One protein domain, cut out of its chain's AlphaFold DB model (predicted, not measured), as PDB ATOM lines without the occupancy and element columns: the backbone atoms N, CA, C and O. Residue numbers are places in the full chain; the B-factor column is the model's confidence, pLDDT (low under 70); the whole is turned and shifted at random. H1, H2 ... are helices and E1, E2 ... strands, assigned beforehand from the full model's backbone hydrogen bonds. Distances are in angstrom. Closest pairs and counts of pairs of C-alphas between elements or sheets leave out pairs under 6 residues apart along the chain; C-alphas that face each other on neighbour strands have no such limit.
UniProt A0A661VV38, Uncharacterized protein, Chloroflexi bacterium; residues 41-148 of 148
ATOM      1  N   PHE A  41      52.339  40.818  50.021       70.69
ATOM      2  CA  PHE A  41      53.443  41.300  50.833       70.69
ATOM      3  C   PHE A  41      53.755  40.236  51.870       70.69
ATOM      4  O   PHE A  41      52.851  39.544  52.336       70.69
ATOM      5  N   ASN A  42      55.026  40.113  52.231       82.25
ATOM      6  CA  ASN A  42      55.388  39.355  53.411       82.25
ATOM      7  C   ASN A  42      55.008  40.190  54.641       82.25
ATOM      8  O   ASN A  42      55.376  41.362  54.724       82.25
ATOM      9  N   ILE A  43      54.239  39.611  55.563       85.25
ATOM     10  CA  ILE A  43      53.755  40.300  56.768       85.25
ATOM     11  C   ILE A  43      54.934  40.799  57.608       85.25
ATOM     12  O   ILE A  43      54.897  41.922  58.107       85.25
ATOM     13  N   GLU A  44      56.002  40.007  57.692       86.31
ATOM     14  CA  GLU A  44      57.211  40.340  58.453       86.31
ATOM     15  C   GLU A  44      57.939  41.570  57.889       86.31
ATOM     16  O   GLU A  44      58.544  42.330  58.638       86.31
ATOM     17  N   ASP A  45      57.823  41.819  56.581       87.62
ATOM     18  CA  ASP A  45      58.481  42.951  55.918       87.62
ATOM     19  C   ASP A  45      57.720  44.271  56.123       87.62
ATOM     20  O   ASP A  45      58.230  45.348  55.810       87.62
ATOM     21  N   VAL A  46      56.466  44.202  56.582       91.38
ATOM     22  CA  VAL A  46      55.555  45.355  56.616       91.38
ATOM     23  C   VAL A  46      54.898  45.572  57.971       91.38
ATOM     24  O   VAL A  46      54.033  46.441  58.081       91.38
ATOM     25  N   THR A  47      55.278  44.803  58.990       94.25
ATOM     26  CA  THR A  47      54.743  44.931  60.347       94.25
ATOM     27  C   THR A  47      55.833  44.877  61.403       94.25
ATOM     28  O   THR A  47      56.860  44.230  61.227       94.25
ATOM     29  N   THR A  48      55.577  45.539  62.527       94.56
ATOM     30  CA  THR A  48      56.303  45.302  63.778       94.56
ATOM     31  C   THR A  48      55.352  44.622  64.744       94.56
ATOM     32  O   THR A  48      54.230  45.098  64.928       94.56
ATOM     33  N   VAL A  49      55.801  43.548  65.389       93.56
ATOM     34  CA  VAL A  49      55.044  42.836  66.427       93.56
ATOM     35  C   VAL A  49      55.684  43.027  67.798       93.56
ATOM     36  O   VAL A  49      56.897  43.222  67.895       93.56
ATOM     37  N   ASP A  50      54.878  43.007  68.855       93.06
ATOM     38  CA  ASP A  50      55.369  42.976  70.233       93.06
ATOM     39  C   ASP A  50      55.719  41.549  70.704       93.06
ATOM     40  O   ASP A  50      55.697  40.585  69.934       93.06
ATOM     41  N   ALA A  51      56.080  41.415  71.984       92.44
ATOM     42  CA  ALA A  51      56.463  40.140  72.594       92.44
ATOM     43  C   ALA A  51      55.328  39.100  72.625       92.44
ATOM     44  O   ALA A  51      55.614  37.904  72.697       92.44
ATOM     45  N   ASP A  52      54.072  39.544  72.550       92.25
ATOM     46  CA  ASP A  52      52.885  38.688  72.540       92.25
ATOM     47  C   ASP A  52      52.439  38.343  71.105       92.25
ATOM     48  O   ASP A  52      51.468  37.611  70.904       92.25
ATOM     49  N   GLY A  53      53.168  38.831  70.092       87.00
ATOM     50  CA  GLY A  53      52.874  38.615  68.678       87.00
ATOM     51  C   GLY A  53      51.779  39.531  68.130       87.00
ATOM     52  O   GLY A  53      51.250  39.268  67.049       87.00
ATOM     53  N   VAL A  54      51.422  40.601  68.848       90.94
ATOM     54  CA  VAL A  54      50.426  41.577  68.402       90.94
ATOM     55  C   VAL A  54      51.096  42.602  67.494       90.94
ATOM     56  O   VAL A  54      52.155  43.143  67.808       90.94
ATOM     57  N   ILE A  55      50.470  42.892  66.352       92.38
ATOM     58  CA  ILE A  55      50.951  43.915  65.418       92.38
ATOM     59  C   ILE A  55      50.806  45.291  66.070       92.38
ATOM     60  O   ILE A  55      49.696  45.742  66.349       92.38
ATOM     61  N   THR A  56      51.931  45.972  66.269       93.94
ATOM     62  CA  THR A  56      51.991  47.323  66.846       93.94
ATOM     63  C   THR A  56      52.119  48.402  65.782       93.94
ATOM     64  O   THR A  56      51.586  49.490  65.964       93.94
ATOM     65  N   HIS A  57      52.793  48.109  64.664       95.56
ATOM     66  CA  HIS A  57      53.020  49.058  63.570       95.56
ATOM     67  C   HIS A  57      52.847  48.385  62.213       95.56
ATOM     68  O   HIS A  57      53.145  47.200  62.060       95.56
ATOM     69  N   ILE A  58      52.413  49.162  61.222       95.31
ATOM     70  CA  ILE A  58      52.252  48.738  59.829       95.31
ATOM     71  C   ILE A  58      52.977  49.739  58.922       95.31
ATOM     72  O   ILE A  58      52.854  50.950  59.103       95.31
ATOM     73  N   LEU A  59      53.697  49.242  57.913       94.12
ATOM     74  CA  LEU A  59      54.296  50.064  56.861       94.12
ATOM     75  C   LEU A  59      53.199  50.623  55.944       94.12
ATOM     76  O   LEU A  59      52.667  49.903  55.083       94.12
ATOM     77  N   ASP A  60      52.893  51.910  56.115       93.81
ATOM     78  CA  ASP A  60      51.908  52.633  55.317       93.81
ATOM     79  C   ASP A  60      52.367  52.729  53.856       93.81
ATOM     80  O   ASP A  60      53.427  53.266  53.546       93.81
ATOM     81  N   SER A  61      51.560  52.219  52.931       90.69
ATOM     82  CA  SER A  61      51.901  52.135  51.509       90.69
ATOM     83  C   SER A  61      51.868  53.475  50.762       90.69
ATOM     84  O   SER A  61      52.298  53.525  49.612       90.69
ATOM     85  N   VAL A  62      51.309  54.544  51.341       90.88
ATOM     86  CA  VAL A  62      51.286  55.889  50.734       90.88
ATOM     87  C   VAL A  62      52.424  56.737  51.278       90.88
ATOM     88  O   VAL A  62      53.115  57.385  50.496       90.88
ATOM     89  N   PHE A  63      52.607  56.749  52.597       91.31
ATOM     90  CA  PHE A  63      53.654  57.524  53.261       91.31
ATOM     91  C   PHE A  63      55.010  56.817  53.264       91.31
ATOM     92  O   PHE A  63      56.032  57.479  53.406       91.31
ATOM     93  N   ASN A  64      55.021  55.498  53.056       91.06
ATOM     94  CA  ASN A  64      56.209  54.652  53.084       91.06
ATOM     95  C   ASN A  64      56.983  54.756  54.413       91.06
ATOM     96  O   ASN A  64      58.212  54.810  54.430       91.06
ATOM     97  N   VAL A  65      56.244  54.796  55.525       92.75
ATOM     98  CA  VAL A  65      56.763  54.848  56.901       92.75
ATOM     99  C   VAL A  65      55.984  53.888  57.799       92.75
ATOM    100  O   VAL A  65      54.840  53.541  57.494       92.75
ATOM    101  N   MET A  66      56.603  53.442  58.892       94.25
ATOM    102  CA  MET A  66      55.923  52.638  59.910       94.25
ATOM    103  C   MET A  66      54.997  53.542  60.719       94.25
ATOM    104  O   MET A  66      55.451  54.531  61.280       94.25
ATOM    105  N   VAL A  67      53.716  53.195  60.767       95.19
ATOM    106  CA  VAL A  67      52.688  53.938  61.506       95.19
ATOM    107  C   VAL A  67      52.104  53.005  62.565       95.19
ATOM    108  O   VAL A  67      51.829  51.839  62.245       95.19
ATOM    109  N   PRO A  68      51.917  53.466  63.812       94.56
ATOM    110  CA  PRO A  68      51.350  52.636  64.861       94.56
ATOM    111  C   PRO A  68      49.896  52.276  64.535       94.56
ATOM    112  O   PRO A  68      49.150  53.082  63.977       94.56
ATOM    113  N   VAL A  69      49.476  51.053  64.866       94.50
ATOM    114  CA  VAL A  69      48.105  50.578  64.603       94.50
ATOM    115  C   VAL A  69      47.078  51.410  65.367       94.50
ATOM    116  O   VAL A  69      46.002  51.683  64.831       94.50
ATOM    117  N   PHE A  70      47.434  51.848  66.573       92.50
ATOM    118  CA  PHE A  70      46.637  52.722  67.422       92.50
ATOM    119  C   PHE A  70      47.400  54.020  67.697       92.50
ATOM    120  O   PHE A  70      48.622  53.991  67.813       92.50
ATOM    121  N   ASP A  71      46.698  55.145  67.770       89.50
ATOM    122  CA  ASP A  71      47.270  56.406  68.248       89.50
ATOM    123  C   ASP A  71      47.437  56.411  69.782       89.50
ATOM    124  O   ASP A  71      47.033  55.472  70.474       89.50
ATOM    125  N   ASP A  72      48.025  57.483  70.321       87.62
ATOM    126  CA  ASP A  72      48.261  57.652  71.764       87.62
ATOM    127  C   ASP A  72      46.966  57.660  72.605       87.62
ATOM    128  O   ASP A  72      47.004  57.457  73.822       87.62
ATOM    129  N   GLU A  73      45.813  57.885  71.973       88.94
ATOM    130  CA  GLU A  73      44.490  57.873  72.600       88.94
ATOM    131  C   GLU A  73      43.803  56.497  72.499       88.94
ATOM    132  O   GLU A  73      42.734  56.287  73.078       88.94
ATOM    133  N   GLY A  74      44.422  55.536  71.803       88.75
ATOM    134  CA  GLY A  74      43.904  54.187  71.586       88.75
ATOM    135  C   GLY A  74      42.952  54.059  70.393       88.75
ATOM    136  O   GLY A  74      42.291  53.027  70.256       88.75
ATOM    137  N   ASN A  75      42.856  55.065  69.519       91.19
ATOM    138  CA  ASN A  75      42.056  54.982  68.302       91.19
ATOM    139  C   ASN A  75      42.837  54.300  67.175       91.19
ATOM    140  O   ASN A  75      44.021  54.538  66.972       91.19
ATOM    141  N   GLU A  76      42.152  53.491  66.370       93.56
ATOM    142  CA  GLU A  76      42.760  52.821  65.219       93.56
ATOM    143  C   GLU A  76      43.205  53.817  64.135       93.56
ATOM    144  O   GLU A  76      42.385  54.576  63.602       93.56
ATOM    145  N   ASN A  77      44.456  53.715  63.692       94.00
ATOM    146  CA  ASN A  77      44.993  54.458  62.554       94.00
ATOM    147  C   ASN A  77      44.689  53.806  61.204       94.00
ATOM    148  O   ASN A  77      44.798  54.473  60.178       94.00
ATOM    149  N   PHE A  78      44.278  52.537  61.170       94.81
ATOM    150  CA  PHE A  78      44.019  51.783  59.940       94.81
ATOM    151  C   PHE A  78      42.563  51.321  59.855       94.81
ATOM    152  O   PHE A  78      41.836  51.288  60.844       94.81
ATOM    153  N   TYR A  79      42.105  50.991  58.648       92.75
ATOM    154  CA  TYR A  79      40.796  50.365  58.451       92.75
ATOM    155  C   TYR A  79      40.907  48.848  58.572       92.75
ATOM    156  O   TYR A  79      41.793  48.260  57.949       92.75
ATOM    157  N   ALA A  80      39.989  48.216  59.301       90.75
ATOM    158  CA  ALA A  80      39.910  46.762  59.370       90.75
ATOM    159  C   ALA A  80      39.650  46.156  57.979       90.75
ATOM    160  O   ALA A  80      38.789  46.613  57.218       90.75
ATOM    161  N   LYS A  81      40.413  45.115  57.650       88.06
ATOM    162  CA  LYS A  81      40.395  44.385  56.379       88.06
ATOM    163  C   LYS A  81      40.503  42.883  56.663       88.06
ATOM    164  O   LYS A  81      41.588  42.311  56.538       88.06
ATOM    165  N   PRO A  82      39.394  42.235  57.069       81.25
ATOM    166  CA  PRO A  82      39.393  40.816  57.441       81.25
ATOM    167  C   PRO A  82      39.699  39.885  56.258       81.25
ATOM    168  O   PRO A  82      39.981  38.710  56.451       81.25
ATOM    169  N   ASP A  83      39.638  40.404  55.032       79.81
ATOM    170  CA  ASP A  83      40.017  39.736  53.789       79.81
ATOM    171  C   ASP A  83      41.535  39.715  53.535       79.81
ATOM    172  O   ASP A  83      41.982  39.122  52.554       79.81
ATOM    173  N   THR A  84      42.332  40.354  54.396       78.88
ATOM    174  CA  THR A  84      43.796  40.396  54.297       78.88
ATOM    175  C   THR A  84      44.435  39.604  55.429       78.88
ATOM    176  O   THR A  84      43.926  39.601  56.547       78.88
ATOM    177  N   GLU A  85      45.593  38.993  55.172       81.31
ATOM    178  CA  GLU A  85      46.364  38.290  56.212       81.31
ATOM    179  C   GLU A  85      46.818  39.232  57.341       81.31
ATOM    180  O   GLU A  85      47.040  38.802  58.467       81.31
ATOM    181  N   LEU A  86      46.890  40.535  57.050       83.94
ATOM    182  CA  LEU A  86      47.211  41.591  58.004       83.94
ATOM    183  C   LEU A  86      46.055  41.914  58.967       83.94
ATOM    184  O   LEU A  86      46.277  42.519  60.011       83.94
ATOM    185  N   GLY A  87      44.808  41.610  58.589       87.50
ATOM    186  CA  GLY A  87      43.602  42.067  59.289       87.50
ATOM    187  C   GLY A  87      43.318  43.574  59.161       87.50
ATOM    188  O   GLY A  87      42.231  44.029  59.521       87.50
ATOM    189  N   TRP A  88      44.245  44.340  58.582       90.50
ATOM    190  CA  TRP A  88      44.188  45.789  58.409       90.50
ATOM    191  C   TRP A  88      44.531  46.198  56.976       90.50
ATOM    192  O   TRP A  88      45.208  45.496  56.228       90.50
ATOM    193  N   SER A  89      44.054  47.370  56.570       91.00
ATOM    194  CA  SER A  89      44.543  48.058  55.377       91.00
ATOM    195  C   SER A  89      46.022  48.412  55.546       91.00
ATOM    196  O   SER A  89      46.471  48.695  56.649       91.00
ATOM    197  N   ARG A  90      46.767  48.497  54.438       90.88
ATOM    198  CA  ARG A  90      48.113  49.101  54.420       90.88
ATOM    199  C   ARG A  90      48.102  50.615  54.188       90.88
ATOM    200  O   ARG A  90      49.144  51.217  53.976       90.88
ATOM    201  N   PHE A  91      46.925  51.229  54.182       91.19
ATOM    202  CA  PHE A  91      46.761  52.679  54.172       91.19
ATOM    203  C   PHE A  91      46.150  53.097  55.501       91.19
ATOM    204  O   PHE A  91      45.044  52.651  55.832       91.19
ATOM    205  N   SER A  92      46.852  53.952  56.233       93.88
ATOM    206  CA  SER A  92      46.306  54.650  57.386       93.88
ATOM    207  C   SER A  92      45.141  55.545  56.956       93.88
ATOM    208  O   SER A  92      45.022  55.968  55.799       93.88
ATOM    209  N   LYS A  93      44.261  55.876  57.897       93.94
ATOM    210  CA  LYS A  93      43.135  56.796  57.701       93.94
ATOM    211  C   LYS A  93      43.635  58.165  57.231       93.94
ATOM    212  O   LYS A  93      43.048  58.760  56.324       93.94
ATOM    213  N   ALA A  94      44.759  58.627  57.784       91.88
ATOM    214  CA  ALA A  94      45.431  59.851  57.364       91.88
ATOM    215  C   ALA A  94      45.951  59.764  55.917       91.88
ATOM    216  O   ALA A  94      45.702  60.673  55.118       91.88
ATOM    217  N   ALA A  95      46.602  58.655  55.546       92.50
ATOM    218  CA  ALA A  95      47.064  58.409  54.181       92.50
ATOM    219  C   ALA A  95      45.917  58.377  53.175       92.50
ATOM    220  O   ALA A  95      45.991  58.997  52.110       92.50
ATOM    221  N   GLU A  96      44.834  57.677  53.509       92.88
ATOM    222  CA  GLU A  96      43.670  57.581  52.640       92.88
ATOM    223  C   GLU A  96      43.017  58.949  52.434       92.88
ATOM    224  O   GLU A  96      42.690  59.307  51.297       92.88
ATOM    225  N   LYS A  97      42.881  59.741  53.505       91.81
ATOM    226  CA  LYS A  97      42.388  61.117  53.418       91.81
ATOM    227  C   LYS A  97      43.289  61.969  52.520       91.81
ATOM    228  O   LYS A  97      42.791  62.566  51.571       91.81
ATOM    229  N   SER A  98      44.600  61.973  52.760       91.12
ATOM    230  CA  SER A  98      45.570  62.735  51.960       91.12
ATOM    231  C   SER A  98      45.520  62.350  50.478       91.12
ATOM    232  O   SER A  98      45.461  63.206  49.596       91.12
ATOM    233  N   ARG A  99      45.466  61.049  50.170       91.38
ATOM    234  CA  ARG A  99      45.321  60.555  48.795       91.38
ATOM    235  C   ARG A  99      44.015  61.032  48.146       91.38
ATOM    236  O   ARG A  99      44.037  61.458  46.993       91.38
ATOM    237  N   LYS A 100      42.888  60.956  48.860       91.75
ATOM    238  CA  LYS A 100      41.578  61.411  48.361       91.75
ATOM    239  C   LYS A 100      41.551  62.918  48.116       91.75
ATOM    240  O   LYS A 100      41.035  63.345  47.085       91.75
ATOM    241  N   ASP A 101      42.121  63.700  49.025       91.81
ATOM    242  CA  ASP A 101      42.186  65.157  48.905       91.81
ATOM    243  C   ASP A 101      43.043  65.570  47.699       91.81
ATOM    244  O   ASP A 101      42.596  66.374  46.883       91.81
ATOM    245  N   ARG A 102      44.214  64.945  47.505       91.56
ATOM    246  CA  ARG A 102      45.080  65.184  46.335       91.56
ATOM    247  C   ARG A 102      44.387  64.847  45.016       91.56
ATOM    248  O   ARG A 102      44.411  65.644  44.083       91.56
ATOM    249  N   GLU A 103      43.711  63.703  44.952       93.00
ATOM    250  CA  GLU A 103      42.949  63.295  43.767       93.00
ATOM    251  C   GLU A 103      41.782  64.252  43.470       93.00
ATOM    252  O   GLU A 103      41.497  64.560  42.311       93.00
ATOM    253  N   LYS A 104      41.100  64.746  44.509       93.88
ATOM    254  CA  LYS A 104      40.016  65.723  44.362       93.88
ATOM    255  C   LYS A 104      40.534  67.056  43.828       93.88
ATOM    256  O   LYS A 104      39.924  67.607  42.914       93.88
ATOM    257  N   THR A 105      41.636  67.557  44.381       93.00
ATOM    258  CA  THR A 105      42.276  68.796  43.924       93.00
ATOM    259  C   THR A 105      42.722  68.667  42.474       93.00
ATOM    260  O   THR A 105      42.368  69.514  41.661       93.00
ATOM    261  N   PHE A 106      43.386  67.564  42.119       94.94
ATOM    262  CA  PHE A 106      43.805  67.307  40.743       94.94
ATOM    263  C   PHE A 106      42.629  67.327  39.762       94.94
ATOM    264  O   PHE A 106      42.683  68.031  38.761       94.94
ATOM    265  N   LYS A 107      41.525  66.636  40.073       95.69
ATOM    266  CA  LYS A 107      40.321  66.639  39.221       95.69
ATOM    267  C   LYS A 107      39.683  68.016  39.080       95.69
ATOM    268  O   LYS A 107      39.125  68.332  38.032       95.69
ATOM    269  N   ALA A 108      39.716  68.825  40.137       95.44
ATOM    270  CA  ALA A 108      39.231  70.199  40.070       95.44
ATOM    271  C   ALA A 108      40.108  71.043  39.132       95.44
ATOM    272  O   ALA A 108      39.566  71.761  38.292       95.44
ATOM    273  N   THR A 109      41.433  70.897  39.224       94.44
ATOM    274  CA  THR A 109      42.396  71.555  38.331       94.44
ATOM    275  C   THR A 109      42.233  71.097  36.887       94.44
ATOM    276  O   THR A 109      42.094  71.937  36.008       94.44
ATOM    277  N   GLU A 110      42.159  69.788  36.637       96.06
ATOM    278  CA  GLU A 110      41.942  69.215  35.303       96.06
ATOM    279  C   GLU A 110      40.687  69.796  34.646       96.06
ATOM    280  O   GLU A 110      40.712  70.233  33.496       96.06
ATOM    281  N   LYS A 111      39.586  69.867  35.404       96.25
ATOM    282  CA  LYS A 111      38.331  70.438  34.917       96.25
ATOM    283  C   LYS A 111      38.449  71.933  34.607       96.25
ATOM    284  O   LYS A 111      37.872  72.374  33.616       96.25
ATOM    285  N   ALA A 112      39.147  72.699  35.445       96.12
ATOM    286  CA  ALA A 112      39.354  74.131  35.233       96.12
ATOM    287  C   ALA A 112      40.220  74.391  33.991       96.12
ATOM    288  O   ALA A 112      39.797  75.126  33.105       96.12
ATOM    289  N   VAL A 113      41.355  73.697  33.870       95.06
ATOM    290  CA  VAL A 113      42.253  73.788  32.708       95.06
ATOM    291  C   VAL A 113      41.513  73.417  31.423       95.06
ATOM    292  O   VAL A 113      41.612  74.122  30.423       95.06
ATOM    293  N   PHE A 114      40.724  72.339  31.439       95.31
ATOM    294  CA  PHE A 114      39.937  71.947  30.271       95.31
ATOM    295  C   PHE A 114      38.894  73.005  29.880       95.31
ATOM    296  O   PHE A 114      38.717  73.274  28.692       95.31
ATOM    297  N   ALA A 115      38.219  73.621  30.856       96.50
ATOM    298  CA  ALA A 115      37.278  74.707  30.591       96.50
ATOM    299  C   ALA A 115      37.981  75.917  29.957       96.50
ATOM    300  O   ALA A 115      37.527  76.403  28.924       96.50
ATOM    301  N   ASP A 116      39.133  76.326  30.494       96.06
ATOM    302  CA  ASP A 116      39.907  77.455  29.972       96.06
ATOM    303  C   ASP A 116      40.419  77.220  28.543       96.06
ATOM    304  O   ASP A 116      40.417  78.146  27.730       96.06
ATOM    305  N   VAL A 117      40.803  75.985  28.194       96.38
ATOM    306  CA  VAL A 117      41.158  75.627  26.806       96.38
ATOM    307  C   VAL A 117      39.948  75.753  25.882       96.38
ATOM    308  O   VAL A 117      40.060  76.295  24.783       96.38
ATOM    309  N   MET A 118      38.785  75.253  26.309       95.44
ATOM    310  CA  MET A 118      37.558  75.276  25.504       95.44
ATOM    311  C   MET A 118      37.009  76.692  25.302       95.44
ATOM    312  O   MET A 118      36.432  76.980  24.254       95.44
ATOM    313  N   GLU A 119      37.195  77.571  26.286       96.12
ATOM    314  CA  GLU A 119      36.822  78.988  26.220       96.12
ATOM    315  C   GLU A 119      37.864  79.844  25.478       96.12
ATOM    316  O   GLU A 119      37.579  80.985  25.113       96.12
ATOM    317  N   GLY A 120      39.048  79.289  25.197       94.31
ATOM    318  CA  GLY A 120      40.147  79.987  24.528       94.31
ATOM    319  C   GLY A 120      40.928  80.940  25.438       94.31
ATOM    320  O   GLY A 120      41.656  81.793  24.933       94.31
ATOM    321  N   ASN A 121      40.788  80.800  26.761       96.19
ATOM    322  CA  ASN A 121      41.511  81.591  27.763       96.19
ATOM    323  C   ASN A 121      42.997  81.201  27.834       96.19
ATOM    324  O   ASN A 121      43.837  82.045  28.143       96.19
ATOM    325  N   ILE A 122      43.322  79.936  27.537       95.12
ATOM    326  CA  ILE A 122      44.694  79.409  27.491       95.12
ATOM    327  C   ILE A 122      44.916  78.560  26.237       95.12
ATOM    328  O   ILE A 122      43.973  78.002  25.669       95.12
ATOM    329  N   SER A 123      46.173  78.438  25.803       95.62
ATOM    330  CA  SER A 123      46.516  77.572  24.674       95.62
ATOM    331  C   SER A 123      46.577  76.089  25.087       95.62
ATOM    332  O   SER A 123      46.798  75.775  26.261       95.62
ATOM    333  N   PRO A 124      46.438  75.142  24.137       93.50
ATOM    334  CA  PRO A 124      46.620  73.720  24.422       93.50
ATOM    335  C   PRO A 124      48.016  73.349  24.935       93.50
ATOM    336  O   PRO A 124      48.151  72.329  25.608       93.50
ATOM    337  N   ASP A 125      49.050  74.126  24.601       95.06
ATOM    338  CA  ASP A 125      50.410  73.861  25.070       95.06
ATOM    339  C   ASP A 125      50.601  74.366  26.507       95.06
ATOM    340  O   ASP A 125      51.059  73.594  27.347       95.06
ATOM    341  N   ASP A 126      50.096  75.559  26.844       93.81
ATOM    342  CA  ASP A 126      50.087  76.051  28.235       93.81
ATOM    343  C   ASP A 126      49.284  75.118  29.160       93.81
ATOM    344  O   ASP A 126      49.662  74.850  30.302       93.81
ATOM    345  N   ALA A 127      48.177  74.568  28.653       93.19
ATOM    346  CA  ALA A 127      47.368  73.598  29.380       93.19
ATOM    347  C   ALA A 127      48.137  72.309  29.705       93.19
ATOM    348  O   ALA A 127      47.972  71.761  30.795       93.19
ATOM    349  N   LYS A 128      48.995  71.820  28.797       94.50
ATOM    350  CA  LYS A 128      49.837  70.643  29.075       94.50
ATOM    351  C   LYS A 128      50.816  70.930  30.205       94.50
ATOM    352  O   LYS A 128      50.933  70.100  31.104       94.50
ATOM    353  N   ASP A 129      51.462  72.091  30.194       95.38
ATOM    354  CA  ASP A 129      52.444  72.470  31.215       95.38
ATOM    355  C   ASP A 129      51.794  72.613  32.602       95.38
ATOM    356  O   ASP A 129      52.324  72.124  33.610       95.38
ATOM    357  N   LEU A 130      50.586  73.184  32.660       94.00
ATOM    358  CA  LEU A 130      49.779  73.227  33.884       94.00
ATOM    359  C   LEU A 130      49.405  71.824  34.378       94.00
ATOM    360  O   LEU A 130      49.483  71.557  35.578       94.00
ATOM    361  N   MET A 131      49.036  70.912  33.474       95.44
ATOM    362  CA  MET A 131      48.695  69.534  33.839       95.44
ATOM    363  C   MET A 131      49.905  68.729  34.320       95.44
ATOM    364  O   MET A 131      49.756  67.921  35.236       95.44
ATOM    365  N   VAL A 132      51.101  68.967  33.771       95.31
ATOM    366  CA  VAL A 132      52.350  68.381  34.289       95.31
ATOM    367  C   VAL A 132      52.607  68.870  35.712       95.31
ATOM    368  O   VAL A 132      52.791  68.054  36.613       95.31
ATOM    369  N   THR A 133      52.513  70.182  35.939       93.25
ATOM    370  CA  THR A 133      52.697  70.784  37.269       93.25
ATOM    371  C   THR A 133      51.687  70.232  38.283       93.25
ATOM    372  O   THR A 133      52.042  69.871  39.406       93.25
ATOM    373  N   ALA A 134      50.416  70.112  37.889       91.88
ATOM    374  CA  ALA A 134      49.365  69.550  38.733       91.88
ATOM    375  C   ALA A 134      49.610  68.066  39.060       91.88
ATOM    376  O   ALA A 134      49.337  67.622  40.176       91.88
ATOM    377  N   GLU A 135      50.134  67.300  38.103       92.56
ATOM    378  CA  GLU A 135      50.470  65.888  38.284       92.56
ATOM    379  C   GLU A 135      51.672  65.693  39.218       92.56
ATOM    380  O   GLU A 135      51.682  64.763  40.027       92.56
ATOM    381  N   GLU A 136      52.673  66.569  39.140       92.81
ATOM    382  CA  GLU A 136      53.808  66.590  40.065       92.81
ATOM    383  C   GLU A 136      53.352  66.918  41.491       92.81
ATOM    384  O   GLU A 136      53.629  66.150  42.414       92.81
ATOM    385  N   ALA A 137      52.548  67.971  41.663       89.06
ATOM    386  CA  ALA A 137      51.979  68.338  42.960       89.06
ATOM    387  C   ALA A 137      51.079  67.231  43.542       89.06
ATOM    388  O   ALA A 137      51.087  66.976  44.746       89.06
ATOM    389  N   ARG A 138      50.326  66.507  42.699       88.75
ATOM    390  CA  ARG A 138      49.514  65.357  43.140       88.75
ATOM    391  C   ARG A 138      50.375  64.236  43.727       88.75
ATOM    392  O   ARG A 138      49.919  63.526  44.627       88.75
ATOM    393  N   LYS A 139      51.588  64.041  43.208       87.06
ATOM    394  CA  LYS A 139      52.509  62.988  43.658       87.06
ATOM    395  C   LYS A 139      53.245  63.356  44.934       87.06
ATOM    396  O   LYS A 139      53.677  62.442  45.630       87.06
ATOM    397  N   GLU A 140      53.353  64.638  45.264       85.44
ATOM    398  CA  GLU A 140      53.982  65.075  46.504       85.44
ATOM    399  C   GLU A 140      53.227  64.499  47.711       85.44
ATOM    400  O   GLU A 140      52.004  64.625  47.850       85.44
ATOM    401  N   VAL A 141      53.957  63.762  48.545       83.69
ATOM    402  CA  VAL A 141      53.432  63.096  49.735       83.69
ATOM    403  C   VAL A 141      53.922  63.868  50.952       83.69
ATOM    404  O   VAL A 141      55.116  63.892  51.230       83.69
ATOM    405  N   VAL A 142      52.988  64.459  51.696       84.75
ATOM    406  CA  VAL A 142      53.268  65.116  52.978       84.75
ATOM    407  C   VAL A 142      52.755  64.228  54.104       84.75
ATOM    408  O   VAL A 142      51.567  63.892  54.132       84.75
ATOM    409  N   ILE A 143      53.652  63.842  55.009       85.69
ATOM    410  CA  ILE A 143      53.338  63.033  56.189       85.69
ATOM    411  C   ILE A 143      52.889  63.985  57.310       85.69
ATOM    412  O   ILE A 143      53.638  64.906  57.636       85.69
ATOM    413  N   PRO A 144      51.682  63.821  57.880       84.00
ATOM    414  CA  PRO A 144      51.224  64.638  59.001       84.00
ATOM    415  C   PRO A 144      52.125  64.506  60.235       84.00
ATOM    416  O   PRO A 144      52.597  63.412  60.547       84.00
ATOM    417  N   GLU A 145      52.319  65.609  60.961       79.94
ATOM    418  CA  GLU A 145      53.004  65.595  62.257       79.94
ATOM    419  C   GLU A 145      52.244  64.708  63.258       79.94
ATOM    420  O   GLU A 145      51.017  64.779  63.346       79.94
ATOM    421  N   GLY A 146      52.972  63.863  63.997       76.62
ATOM    422  CA  GLY A 146      52.405  62.936  64.987       76.62
ATOM    423  C   GLY A 146      51.893  61.604  64.428       76.62
ATOM    424  O   GLY A 146      51.335  60.816  65.181       76.62
ATOM    425  N   LEU A 147      52.064  61.334  63.126       79.69
ATOM    426  CA  LEU A 147      51.713  60.033  62.536       79.69
ATOM    427  C   LEU A 147      52.813  58.965  62.706       79.69
ATOM    428  O   LEU A 147      52.547  57.780  62.515       79.69
ATOM    429  N   VAL A 148      54.041  59.389  63.012       72.62
ATOM    430  CA  VAL A 148      55.245  58.549  63.120       72.62
ATOM    431  C   VAL A 148      55.874  58.738  64.487       72.62
ATOM    432  O   VAL A 148      55.937  59.914  64.917       72.62
TER     433      VAL A 148
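What this domain is: This is residues 41 to 148 of the 148 residues of an uncharacterized protein of Chloroflexi bacterium (UniProt A0A661VV38). A long helical hairpin, H2 and H3, extends from a small head of strands, in which the meander E1 E2 E3, each strand the antiparallel neighbour of the one before, and the strand hairpin E4 E5 form two small sheets. The short H1 is at the head, and residues 140 to 148 run back from H3 toward it. The 108 printed residues include, in order, H1 E1 E2 E3 E4 E5 H2 H3; the class is mixed, helices and strands. The whole is loose, a rod spanning 64 by 28 by 20 A, with a radius of gyration of the C-alphas of 19.0 A.

How they stand to each other: H1, residues 43 to 46, only grazes the sheet of E1, residues 47 to 49, E2, residues 55 to 59, and E3, residues 66 to 68. E1 and E2 form a hairpin, with N 48 and O 57 at 3.0 A. E2 and E3 form another, with N 58 and O 67 at 2.9 A. E4, residues 78 to 80, and E5, residues 88 to 92, are a hairpin at 153 degrees, with N 89 and O 79 at 2.8 A. The closest C-alphas of E2 and E5, Leu 59 and Arg 90, are 6.7 A apart. H2, residues 93 to 119, and H3, residues 124 to 139, touch as a helical hairpin, opposite ways at a shallow tilt of 5 degrees; their closest C-alphas, Arg 102 and Arg 138, are 5.5 A apart. Every O i to N i+4 pair in H2 and H3 is within hydrogen-bond range; H1 is too short for such a pair.

Where its parts are: H1 begins at C-alpha 43, (53.755, 40.300, 56.768). E2 is 11.1 A long, E5 9.2 A, H2 39.0 A and H3 22.8 A, ending at C-alpha 139, (52.509, 62.988, 43.658).

The domain as a whole: The two C-alphas farthest apart, Asp 52 and Gly 120, are 64.6 A apart. The printed part has no cut, no link is long, and no printed residue is under 70 in pLDDT.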